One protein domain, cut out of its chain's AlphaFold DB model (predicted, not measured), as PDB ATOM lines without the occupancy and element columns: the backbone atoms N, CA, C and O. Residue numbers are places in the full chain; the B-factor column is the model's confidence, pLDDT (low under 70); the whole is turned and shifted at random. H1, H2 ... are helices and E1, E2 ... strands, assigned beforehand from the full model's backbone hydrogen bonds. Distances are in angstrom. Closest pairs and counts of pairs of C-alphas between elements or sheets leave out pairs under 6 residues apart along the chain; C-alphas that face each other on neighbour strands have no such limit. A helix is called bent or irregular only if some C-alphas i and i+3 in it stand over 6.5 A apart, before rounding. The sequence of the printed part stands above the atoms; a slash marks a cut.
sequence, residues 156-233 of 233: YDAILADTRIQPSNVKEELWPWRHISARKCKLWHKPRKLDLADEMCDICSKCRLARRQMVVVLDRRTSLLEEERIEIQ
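AT A GLANCE: This is residues 156 to 233 of the 233 residues of an uncharacterized protein of Stylophora pistillata (UniProt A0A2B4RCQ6). A small two-stranded hairpin, E1 and E2, and a short helix, H1, sit one after the other along the same side of one long helix, H2, the hairpin near the beginning of H2 and H1 farther along it. A long loop, residues 183 to 204, swings from the end of E2 round the beginning of H2 to its other side and folds back to lead into it, while at the far end residues 223 to 233, of which 223 to 231 belong to H2, stick out as a bare arm that adds to the length. The printed part has 78 residues, with two named helices and two named strands in the order H1, E1, E2, H2; the sheet's order is E1 - E2, antiparallel, and the class is mixed, helices and strands. The whole is loose, with a radius of gyration of the C-alphas of 15.5 A, and flat in outline, spanning 51 by 31 by 17 A.

IN THESE COORDINATES: The sheet has two strands of five residues each. E1 is residues 170 to 174, Val 170 to Leu 174, 13.4 A from first to last C-alpha, beginning at C-alpha 170, printed at (178.956, 89.777, 127.448). E2 is residues 178 to 182, Arg 178 to Ala 182, 13.5 A from first to last C-alpha. H2, the longest helix, is residues 205 to 231; it runs 39.5 A from C-alpha 205 at (173.670, 79.357, 133.531) to C-alpha 231 at (178.818, 114.259, 151.270). H1 is residues 156 to 163, with C-alpha 156 at (171.472, 94.808, 129.326), and measures 10.3 A. Neither helix is bent.

HOW THE PARTS SIT: E1 and E2 are antiparallel neighbours and form a hairpin, with 155 degrees between their directions. The C-alphas of Val 170 and Ala 182 face each other at 4.3 A, and those of Leu 174 and Arg 178 at 4.4 A. Across the pair, N 171 and O 181 are within hydrogen-bond range at 2.8 A, and so are N 179 and O 173, also at 2.8 A. Outward from the sheet, residues 205 to 214 of H2 come within 10 A of it, C-alpha to C-alpha, with 13 pairs to E2 and 5 to E1. The closest C-alphas of E2 and H2 are those of Ala 182 and Cys 207, 4.8 A apart; the closest of E1 and H2 are those of Val 170 and Ala 210, 6.7 A apart. H1 and H2 touch, H2 with its residues 214 to 221 alone, and their closest C-alphas are those of Thr 163 and Leu 218, 5.9 A apart. These two helices run the same way at a shallow tilt of 27 degrees. H1 and E2 have one pair of C-alphas within 8 A, those of Tyr 156 and Ile 180 at 7.1 A. In H1 and H2 every O i to N i+4 pair is within hydrogen-bond range.

THE WHOLE: The two C-alphas farthest apart are those of Trp 188 and Gln 233, at 51.2 A. Without residues 223 to 233, which stand free, the body has 67 residues and spans 32 by 31 by 17 A, with a radius of gyration of 12.6 A. The printed part has no cut and ends at residue 233, the chain's last residue. The link from E1 to E2 is tight, that from H1 to E1 is short, and that from E2 to H2 is long, with 22 residues whose C-alphas lie 11 to 22 A from the mean of the C-alphas. The mean pLDDT of the printed part is 80.9; 13 residues are under 70, namely residue 175, residue 187, residues 192 to 201 and residue 233.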
ATOM      1  N   TYR A 156     170.134  94.330 129.659       89.12
ATOM      2  CA  TYR A 156     171.472  94.808 129.326       89.12
ATOM      3  C   TYR A 156     171.518  96.313 129.042       89.12
ATOM      4  O   TYR A 156     172.401  96.989 129.562       89.12
ATOM      5  N   ASP A 157     170.568  96.838 128.263       89.75
ATOM      6  CA  ASP A 157     170.566  98.255 127.883       89.75
ATOM      7  C   ASP A 157     170.320  99.176 129.081       89.75
ATOM      8  O   ASP A 157     170.970 100.213 129.188       89.75
ATOM      9  N   ALA A 158     169.442  98.777 130.009       88.75
ATOM     10  CA  ALA A 158     169.190  99.528 131.237       88.75
ATOM     11  C   ALA A 158     170.456  99.575 132.107       88.75
ATOM     12  O   ALA A 158     170.928 100.648 132.474       88.75
ATOM     13  N   ILE A 159     171.084  98.415 132.327       85.31
ATOM     14  CA  ILE A 159     172.312  98.338 133.125       85.31
ATOM     15  C   ILE A 159     173.461  99.099 132.446       85.31
ATOM     16  O   ILE A 159     174.259  99.744 133.125       85.31
ATOM     17  N   LEU A 160     173.577  99.047 131.116       87.19
ATOM     18  CA  LEU A 160     174.603  99.787 130.382       87.19
ATOM     19  C   LEU A 160     174.369 101.300 130.448       87.19
ATOM     20  O   LEU A 160     175.339 102.041 130.588       87.19
ATOM     21  N   ALA A 161     173.122 101.765 130.367       88.25
ATOM     22  CA  ALA A 161     172.797 103.184 130.490       88.25
ATOM     23  C   ALA A 161     173.214 103.736 131.863       88.25
ATOM     24  O   ALA A 161     173.851 104.794 131.935       88.25
ATOM     25  N   ASP A 162     172.944 102.973 132.923       86.38
ATOM     26  CA  ASP A 162     173.268 103.357 134.295       86.38
ATOM     27  C   ASP A 162     174.766 103.248 134.576       86.38
ATOM     28  O   ASP A 162     175.382 104.180 135.087       86.38
ATOM     29  N   THR A 163     175.391 102.126 134.213       82.75
ATOM     30  CA  THR A 163     176.800 101.859 134.535       82.75
ATOM     31  C   THR A 163     177.785 102.481 133.559       82.75
ATOM     32  O   THR A 163     178.940 102.672 133.933       82.75
ATOM     33  N   ARG A 164     177.369 102.789 132.325       81.69
ATOM     34  CA  ARG A 164     178.223 103.203 131.193       81.69
ATOM     35  C   ARG A 164     179.463 102.320 130.982       81.69
ATOM     36  O   ARG A 164     180.433 102.756 130.368       81.69
ATOM     37  N   ILE A 165     179.441 101.089 131.492       80.00
ATOM     38  CA  ILE A 165     180.549 100.137 131.429       80.00
ATOM     39  C   ILE A 165     180.089  98.943 130.609       80.00
ATOM     40  O   ILE A 165     179.141  98.252 130.976       80.00
ATOM     41  N   GLN A 166     180.798  98.667 129.516       78.44
ATOM     42  CA  GLN A 166     180.542  97.479 128.716       78.44
ATOM     43  C   GLN A 166     181.181  96.242 129.378       78.44
ATOM     44  O   GLN A 166     182.410  96.174 129.492       78.44
ATOM     45  N   PRO A 167     180.398  95.231 129.795       81.88
ATOM     46  CA  PRO A 167     180.940  94.036 130.435       81.88
ATOM     47  C   PRO A 167     181.714  93.169 129.433       81.88
ATOM     48  O   PRO A 167     181.176  92.725 128.418       81.88
ATOM     49  N   SER A 168     182.970  92.839 129.742       85.44
ATOM     50  CA  SER A 168     183.827  92.015 128.870       85.44
ATOM     51  C   SER A 168     183.375  90.554 128.750       85.44
ATOM     52  O   SER A 168     183.790  89.839 127.839       85.44
ATOM     53  N   ASN A 169     182.521  90.089 129.661       88.75
ATOM     54  CA  ASN A 169     181.945  88.745 129.695       88.75
ATOM     55  C   ASN A 169     180.637  88.623 128.886       88.75
ATOM     56  O   ASN A 169     180.107  87.511 128.773       88.75
ATOM     57  N   VAL A 170     180.145  89.719 128.306       91.19
ATOM     58  CA  VAL A 170     178.956  89.777 127.448       91.19
ATOM     59  C   VAL A 170     179.377  89.970 125.986       91.19
ATOM     60  O   VAL A 170     180.475  90.450 125.683       91.19
ATOM     61  N   LYS A 171     178.535  89.503 125.068       91.44
ATOM     62  CA  LYS A 171     178.615  89.772 123.633       91.44
ATOM     63  C   LYS A 171     177.252  90.214 123.121       91.44
ATOM     64  O   LYS A 171     176.218  89.773 123.622       91.44
ATOM     65  N   GLU A 172     177.304  91.040 122.093       89.00
ATOM     66  CA  GLU A 172     176.170  91.384 121.254       89.00
ATOM     67  C   GLU A 172     176.315  90.634 119.932       89.00
ATOM     68  O   GLU A 172     177.359  90.692 119.282       89.00
ATOM     69  N   GLU A 173     175.281  89.883 119.570       83.56
ATOM     70  CA  GLU A 173     175.161  89.212 118.282       83.56
ATOM     71  C   GLU A 173     173.910  89.750 117.588       83.56
ATOM     72  O   GLU A 173     172.861  89.901 118.209       83.56
ATOM     73  N   LEU A 174     174.020  90.057 116.300       76.38
ATOM     74  CA  LEU A 174     172.938  90.651 115.518       76.38
ATOM     75  C   LEU A 174     172.352  89.633 114.537       76.38
ATOM     76  O   LEU A 174     172.386  89.918 113.356       76.38
ATOM     77  N   TRP A 175     171.895  88.444 114.968       68.12
ATOM     78  CA  TRP A 175     171.341  87.448 114.025       68.12
ATOM     79  C   TRP A 175     170.462  86.370 114.685       68.12
ATOM     80  O   TRP A 175     170.923  85.701 115.613       68.12
ATOM     81  N   PRO A 176     169.248  86.085 114.173       70.31
ATOM     82  CA  PRO A 176     168.425  86.901 113.263       70.31
ATOM     83  C   PRO A 176     167.772  88.099 113.977       70.31
ATOM     84  O   PRO A 176     166.959  88.809 113.413       70.31
ATOM     85  N   TRP A 177     168.064  88.315 115.252       79.00
ATOM     86  CA  TRP A 177     167.638  89.504 115.977       79.00
ATOM     87  C   TRP A 177     168.792  89.929 116.865       79.00
ATOM     88  O   TRP A 177     169.696  89.133 117.148       79.00
ATOM     89  N   ARG A 178     168.753  91.175 117.334       83.31
ATOM     90  CA  ARG A 178     169.694  91.633 118.349       83.31
ATOM     91  C   ARG A 178     169.573  90.749 119.584       83.31
ATOM     92  O   ARG A 178     168.507  90.646 120.186       83.31
ATOM     93  N   HIS A 179     170.681  90.126 119.947       86.25
ATOM     94  CA  HIS A 179     170.750  89.182 121.038       86.25
ATOM     95  C   HIS A 179     171.958  89.484 121.918       86.25
ATOM     96  O   HIS A 179     173.110  89.412 121.482       86.25
ATOM     97  N   ILE A 180     171.688  89.800 123.182       90.12
ATOM     98  CA  ILE A 180     172.724  90.024 124.182       90.12
ATOM     99  C   ILE A 180     172.864  88.783 125.046       90.12
ATOM    100  O   ILE A 180     171.918  88.361 125.707       90.12
ATOM    101  N   SER A 181     174.060  88.206 125.085       90.81
ATOM    102  CA  SER A 181     174.314  86.994 125.861       90.81
ATOM    103  C   SER A 181     175.699  86.987 126.483       90.81
ATOM    104  O   SER A 181     176.591  87.750 126.118       90.81
ATOM    105  N   ALA A 182     175.917  86.081 127.435       92.25
ATOM    106  CA  ALA A 182     177.272  85.809 127.889       92.25
ATOM    107  C   ALA A 182     178.142  85.354 126.704       92.25
ATOM    108  O   ALA A 182     177.710  84.533 125.894       92.25
ATOM    109  N   ARG A 183     179.415  85.764 126.655       91.50
ATOM    110  CA  ARG A 183     180.367  85.338 125.605       91.50
ATOM    111  C   ARG A 183     180.434  83.824 125.416       91.50
ATOM    112  O   ARG A 183     180.617  83.340 124.306       91.50
ATOM    113  N   LYS A 184     180.275  83.078 126.511       90.62
ATOM    114  CA  LYS A 184     180.311  81.608 126.541       90.62
ATOM    115  C   LYS A 184     178.942  80.951 126.299       90.62
ATOM    116  O   LYS A 184     178.842  79.729 126.400       90.62
ATOM    117  N   CYS A 185     177.887  81.725 126.045       88.56
ATOM    118  CA  CYS A 185     176.574  81.199 125.691       88.56
ATOM    119  C   CYS A 185     176.610  80.632 124.269       88.56
ATOM    120  O   CYS A 185     177.123  81.267 123.343       88.56
ATOM    121  N   LYS A 186     176.047  79.434 124.095       82.44
ATOM    122  CA  LYS A 186     175.694  78.943 122.760       82.44
ATOM    123  C   LYS A 186     174.439  79.713 122.341       82.44
ATOM    124  O   LYS A 186     173.584  79.937 123.182       82.44
ATOM    125  N   LEU A 187     174.332  80.153 121.094       67.75
ATOM    126  CA  LEU A 187     173.175  80.944 120.666       67.75
ATOM    127  C   LEU A 187     171.908  80.064 120.655       67.75
ATOM    128  O   LEU A 187     170.992  80.249 121.444       67.75
ATOM    129  N   TRP A 188     171.927  78.986 119.869       76.94
ATOM    130  CA  TRP A 188     170.788  78.080 119.680       76.94
ATOM    131  C   TRP A 188     170.779  76.914 120.667       76.94
ATOM    132  O   TRP A 188     171.243  75.814 120.354       76.94
ATOM    133  N   HIS A 189     170.271  77.153 121.875       78.06
ATOM    134  CA  HIS A 189     169.902  76.076 122.788       78.06
ATOM    135  C   HIS A 189     168.752  76.481 123.707       78.06
ATOM    136  O   HIS A 189     168.684  77.618 124.167       78.06
ATOM    137  N   LYS A 190     167.917  75.509 124.069       75.56
ATOM    138  CA  LYS A 190     166.928  75.691 125.126       75.56
ATOM    139  C   LYS A 190     167.632  75.711 126.492       75.56
ATOM    140  O   LYS A 190     168.449  74.819 126.769       75.56
ATOM    141  N   PRO A 191     167.387  76.714 127.349       76.62
ATOM    142  CA  PRO A 191     167.759  76.647 128.756       76.62
ATOM    143  C   PRO A 191     167.144  75.389 129.376       76.62
ATOM    144  O   PRO A 191     165.973  75.084 129.155       76.62
ATOM    145  N   ARG A 192     167.929  74.618 130.132       69.75
ATOM    146  CA  ARG A 192     167.344  73.539 130.934       69.75
ATOM    147  C   ARG A 192     166.516  74.203 132.027       69.75
ATOM    148  O   ARG A 192     167.077  75.029 132.746       69.75
ATOM    149  N   LYS A 193     165.232  73.840 132.145       59.19
ATOM    150  CA  LYS A 193     164.439  74.187 133.329       59.19
ATOM    151  C   LYS A 193     165.234  73.710 134.540       59.19
ATOM    152  O   LYS A 193     165.598  72.538 134.615       59.19
ATOM    153  N   LEU A 194     165.616  74.643 135.397       55.88
ATOM    154  CA  LEU A 194     166.186  74.327 136.697       55.88
ATOM    155  C   LEU A 194     165.009  74.356 137.668       55.88
ATOM    156  O   LEU A 194     164.260  75.326 137.647       55.88
ATOM    157  N   ASP A 195     164.840  73.306 138.473       53.50
ATOM    158  CA  ASP A 195     163.757  73.170 139.465       53.50
ATOM    159  C   ASP A 195     163.958  74.099 140.674       53.50
ATOM    160  O   ASP A 195     163.985  73.676 141.826       53.50
ATOM    161  N   LEU A 196     164.165  75.387 140.426       51.69
ATOM    162  CA  LEU A 196     164.361  76.380 141.470       51.69
ATOM    163  C   LEU A 196     163.236  77.404 141.382       51.69
ATOM    164  O   LEU A 196     162.904  77.864 140.294       51.69
ATOM    165  N   ALA A 197     162.702  77.791 142.540       55.53
ATOM    166  CA  ALA A 197     161.780  78.913 142.742       55.53
ATOM    167  C   ALA A 197     162.440  80.286 142.448       55.53
ATOM    168  O   ALA A 197     162.188  81.271 143.129       55.53
ATOM    169  N   ASP A 198     163.353  80.319 141.478       54.72
ATOM    170  CA  ASP A 198     164.137  81.464 141.040       54.72
ATOM    171  C   ASP A 198     163.408  82.055 139.823       54.72
ATOM    172  O   ASP A 198     163.149  81.344 138.846       54.72
ATOM    173  N   GLU A 199     163.091  83.352 139.855       55.38
ATOM    174  CA  GLU A 199     162.384  84.095 138.789       55.38
ATOM    175  C   GLU A 199     163.119  84.048 137.426       55.38
ATOM    176  O   GLU A 199     162.609  84.482 136.398       55.38
ATOM    177  N   MET A 200     164.330  83.481 137.392       57.78
ATOM    178  CA  MET A 200     165.275  83.437 136.272       57.78
ATOM    179  C   MET A 200     165.406  82.050 135.610       57.78
ATOM    180  O   MET A 200     166.504  81.646 135.187       57.78
ATOM    181  N   CYS A 201     164.315  81.284 135.534       59.84
ATOM    182  CA  CYS A 201     164.298  79.937 134.944       59.84
ATOM    183  C   CYS A 201     164.555  79.909 133.429       59.84
ATOM    184  O   CYS A 201     164.998  78.887 132.900       59.84
ATOM    185  N   ASP A 202     164.368  81.041 132.752       74.81
ATOM    186  CA  ASP A 202     164.329  81.066 131.293       74.81
ATOM    187  C   ASP A 202     165.668  81.410 130.642       74.81
ATOM    188  O   ASP A 202     165.739  81.450 129.426       74.81
ATOM    189  N   ILE A 203     166.760  81.617 131.391       83.81
ATOM    190  CA  ILE A 203     168.095  81.891 130.823       83.81
ATOM    191  C   ILE A 203     169.121  80.831 131.211       83.81
ATOM    192  O   ILE A 203     169.058  80.204 132.269       83.81
ATOM    193  N   CYS A 204     170.124  80.633 130.356       87.38
ATOM    194  CA  CYS A 204     171.174  79.657 130.619       87.38
ATOM    195  C   CYS A 204     172.081  80.072 131.786       87.38
ATOM    196  O   CYS A 204     172.249  81.255 132.083       87.38
ATOM    197  N   SER A 205     172.764  79.100 132.401       87.00
ATOM    198  CA  SER A 205     173.670  79.357 133.531       87.00
ATOM    199  C   SER A 205     174.797  80.347 133.208       87.00
ATOM    200  O   SER A 205     175.236  81.082 134.090       87.00
ATOM    201  N   LYS A 206     175.252  80.410 131.948       90.88
ATOM    202  CA  LYS A 206     176.269  81.378 131.509       90.88
ATOM    203  C   LYS A 206     175.714  82.801 131.474       90.88
ATOM    204  O   LYS A 206     176.345  83.690 132.038       90.88
ATOM    205  N   CYS A 207     174.545  83.006 130.867       90.00
ATOM    206  CA  CYS A 207     173.866  84.303 130.849       90.00
ATOM    207  C   CYS A 207     173.467  84.744 132.257       90.00
ATOM    208  O   CYS A 207     173.673  85.900 132.607       90.00
ATOM    209  N   ARG A 208     173.017  83.811 133.104       88.75
ATOM    210  CA  ARG A 208     172.701  84.089 134.510       88.75
ATOM    211  C   ARG A 208     173.911  84.600 135.284       88.75
ATOM    212  O   ARG A 208     173.803  85.586 136.004       88.75
ATOM    213  N   LEU A 209     175.064  83.946 135.132       89.19
ATOM    214  CA  LEU A 209     176.295  84.387 135.785       89.19
ATOM    215  C   LEU A 209     176.725  85.773 135.294       89.19
ATOM    216  O   LEU A 209     177.056  86.625 136.114       89.19
ATOM    217  N   ALA A 210     176.687  86.006 133.979       90.31
ATOM    218  CA  ALA A 210     177.045  87.300 133.412       90.31
ATOM    219  C   ALA A 210     176.122  88.421 133.918       90.31
ATOM    220  O   ALA A 210     176.622  89.441 134.381       90.31
ATOM    221  N   ARG A 211     174.802  88.188 133.942       89.06
ATOM    222  CA  ARG A 211     173.822  89.122 134.514       89.06
ATOM    223  C   ARG A 211     174.112  89.425 135.984       89.06
ATOM    224  O   ARG A 211     174.181  90.588 136.348       89.06
ATOM    225  N   ARG A 212     174.340  88.406 136.825       88.75
ATOM    226  CA  ARG A 212     174.663  88.614 138.253       88.75
ATOM    227  C   ARG A 212     175.881  89.520 138.438       88.75
ATOM    228  O   ARG A 212     175.870  90.390 139.295       88.75
ATOM    229  N   GLN A 213     176.913  89.336 137.619       88.12
ATOM    230  CA  GLN A 213     178.101  90.192 137.660       88.12
ATOM    231  C   GLN A 213     177.786  91.637 137.251       88.12
ATOM    232  O   GLN A 213     178.327  92.558 137.852       88.12
ATOM    233  N   MET A 214     176.900  91.840 136.273       87.81
ATOM    234  CA  MET A 214     176.452  93.175 135.870       87.81
ATOM    235  C   MET A 214     175.653  93.881 136.972       87.81
ATOM    236  O   MET A 214     175.914  95.047 137.246       87.81
ATOM    237  N   VAL A 215     174.737  93.171 137.636       87.56
ATOM    238  CA  VAL A 215     173.944  93.717 138.751       87.56
ATOM    239  C   VAL A 215     174.852  94.154 139.904       87.56
ATOM    240  O   VAL A 215     174.717  95.263 140.393       87.56
ATOM    241  N   VAL A 216     175.873  93.363 140.253       88.31
ATOM    242  CA  VAL A 216     176.855  93.758 141.286       88.31
ATOM    243  C   VAL A 216     177.590  95.058 140.930       88.31
ATOM    244  O   VAL A 216     177.910  95.850 141.814       88.31
ATOM    245  N   VAL A 217     177.896  95.287 139.648       86.00
ATOM    246  CA  VAL A 217     178.519  96.546 139.201       86.00
ATOM    247  C   VAL A 217     177.536  97.710 139.314       86.00
ATOM    248  O   VAL A 217     177.939  98.789 139.748       86.00
ATOM    249  N   LEU A 218     176.268  97.490 138.961       86.25
ATOM    250  CA  LEU A 218     175.206  98.479 139.118       86.25
ATOM    251  C   LEU A 218     175.029  98.874 140.588       86.25
ATOM    252  O   LEU A 218     175.141 100.054 140.903       86.25
ATOM    253  N   ASP A 219     174.875  97.901 141.488       88.31
ATOM    254  CA  ASP A 219     174.681  98.139 142.925       88.31
ATOM    255  C   ASP A 219     175.839  98.941 143.536       88.31
ATOM    256  O   ASP A 219     175.627  99.892 144.293       88.31
ATOM    257  N   ARG A 220     177.085  98.605 143.164       87.06
ATOM    258  CA  ARG A 220     178.276  99.350 143.602       87.06
ATOM    259  C   ARG A 220     178.261 100.793 143.118       87.06
ATOM    260  O   ARG A 220     178.609 101.686 143.880       87.06
ATOM    261  N   ARG A 221     177.873 101.029 141.864       85.00
ATOM    262  CA  ARG A 221     177.781 102.386 141.318       85.00
ATOM    263  C   ARG A 221     176.690 103.192 142.016       85.00
ATOM    264  O   ARG A 221     176.927 104.347 142.344       85.00
ATOM    265  N   THR A 222     175.528 102.591 142.249       86.88
ATOM    266  CA  THR A 222     174.426 103.240 142.967       86.88
ATOM    267  C   THR A 222     174.849 103.629 144.380       86.88
ATOM    268  O   THR A 222     174.609 104.763 144.777       86.88
ATOM    269  N   SER A 223     175.559 102.741 145.085       88.50
ATOM    270  CA  SER A 223     176.074 103.013 146.437       88.50
ATOM    271  C   SER A 223     177.050 104.196 146.449       88.50
ATOM    272  O   SER A 223     176.888 105.109 147.248       88.50
ATOM    273  N   LEU A 224     178.007 104.240 145.511       86.25
ATOM    274  CA  LEU A 224     178.963 105.353 145.400       86.25
ATOM    275  C   LEU A 224     178.278 106.695 145.100       86.25
ATOM    276  O   LEU A 224     178.628 107.714 145.681       86.25
ATOM    277  N   LEU A 225     177.282 106.700 144.208       85.69
ATOM    278  CA  LEU A 225     176.516 107.912 143.900       85.69
ATOM    279  C   LEU A 225     175.662 108.379 145.089       85.69
ATOM    280  O   LEU A 225     175.382 109.568 145.215       85.69
ATOM    281  N   GLU A 226     175.205 107.458 145.936       87.44
ATOM    282  CA  GLU A 226     174.479 107.788 147.162       87.44
ATOM    283  C   GLU A 226     175.416 108.367 148.230       87.44
ATOM    284  O   GLU A 226     175.082 109.392 148.822       87.44
ATOM    285  N   GLU A 227     176.610 107.794 148.396       87.88
ATOM    286  CA  GLU A 227     177.672 108.331 149.260       87.88
ATOM    287  C   GLU A 227     178.079 109.756 148.834       87.88
ATOM    288  O   GLU A 227     178.033 110.671 149.655       87.88
ATOM    289  N   GLU A 228     178.353 109.990 147.543       83.06
ATOM    290  CA  GLU A 228     178.667 111.331 147.011       83.06
ATOM    291  C   GLU A 228     177.534 112.340 147.263       83.06
ATOM    292  O   GLU A 228     177.779 113.508 147.561       83.06
ATOM    293  N   ARG A 229     176.269 111.913 147.159       82.56
ATOM    294  CA  ARG A 229     175.118 112.793 147.422       82.56
ATOM    295  C   ARG A 229     175.005 113.187 148.889       82.56
ATOM    296  O   ARG A 229     174.564 114.301 149.158       82.56
ATOM    297  N   ILE A 230     175.356 112.283 149.801       83.75
ATOM    298  CA  ILE A 230     175.350 112.540 151.243       83.75
ATOM    299  C   ILE A 230     176.491 113.494 151.617       83.75
ATOM    300  O   ILE A 230     176.279 114.375 152.440       83.75
ATOM    301  N   GLU A 231     177.668 113.377 150.995       74.94
ATOM    302  CA  GLU A 231     178.818 114.259 151.270       74.94
ATOM    303  C   GLU A 231     178.633 115.709 150.780       74.94
ATOM    304  O   GLU A 231     179.288 116.621 151.283       74.94
ATOM    305  N   ILE A 232     177.758 115.929 149.792       76.12
ATOM    306  CA  ILE A 232     177.473 117.248 149.196       76.12
ATOM    307  C   ILE A 232     176.350 118.005 149.944       76.12
ATOM    308  O   ILE A 232     176.183 119.210 149.730       76.12
ATOM    309  N   GLN A 233     175.579 117.330 150.807       59.22
ATOM    310  CA  GLN A 233     174.505 117.921 151.629       59.22
ATOM    311  C   GLN A 233     175.009 118.431 152.980       59.22
ATOM    312  O   GLN A 233     174.495 119.493 153.401       59.22
TER     313      GLN A 233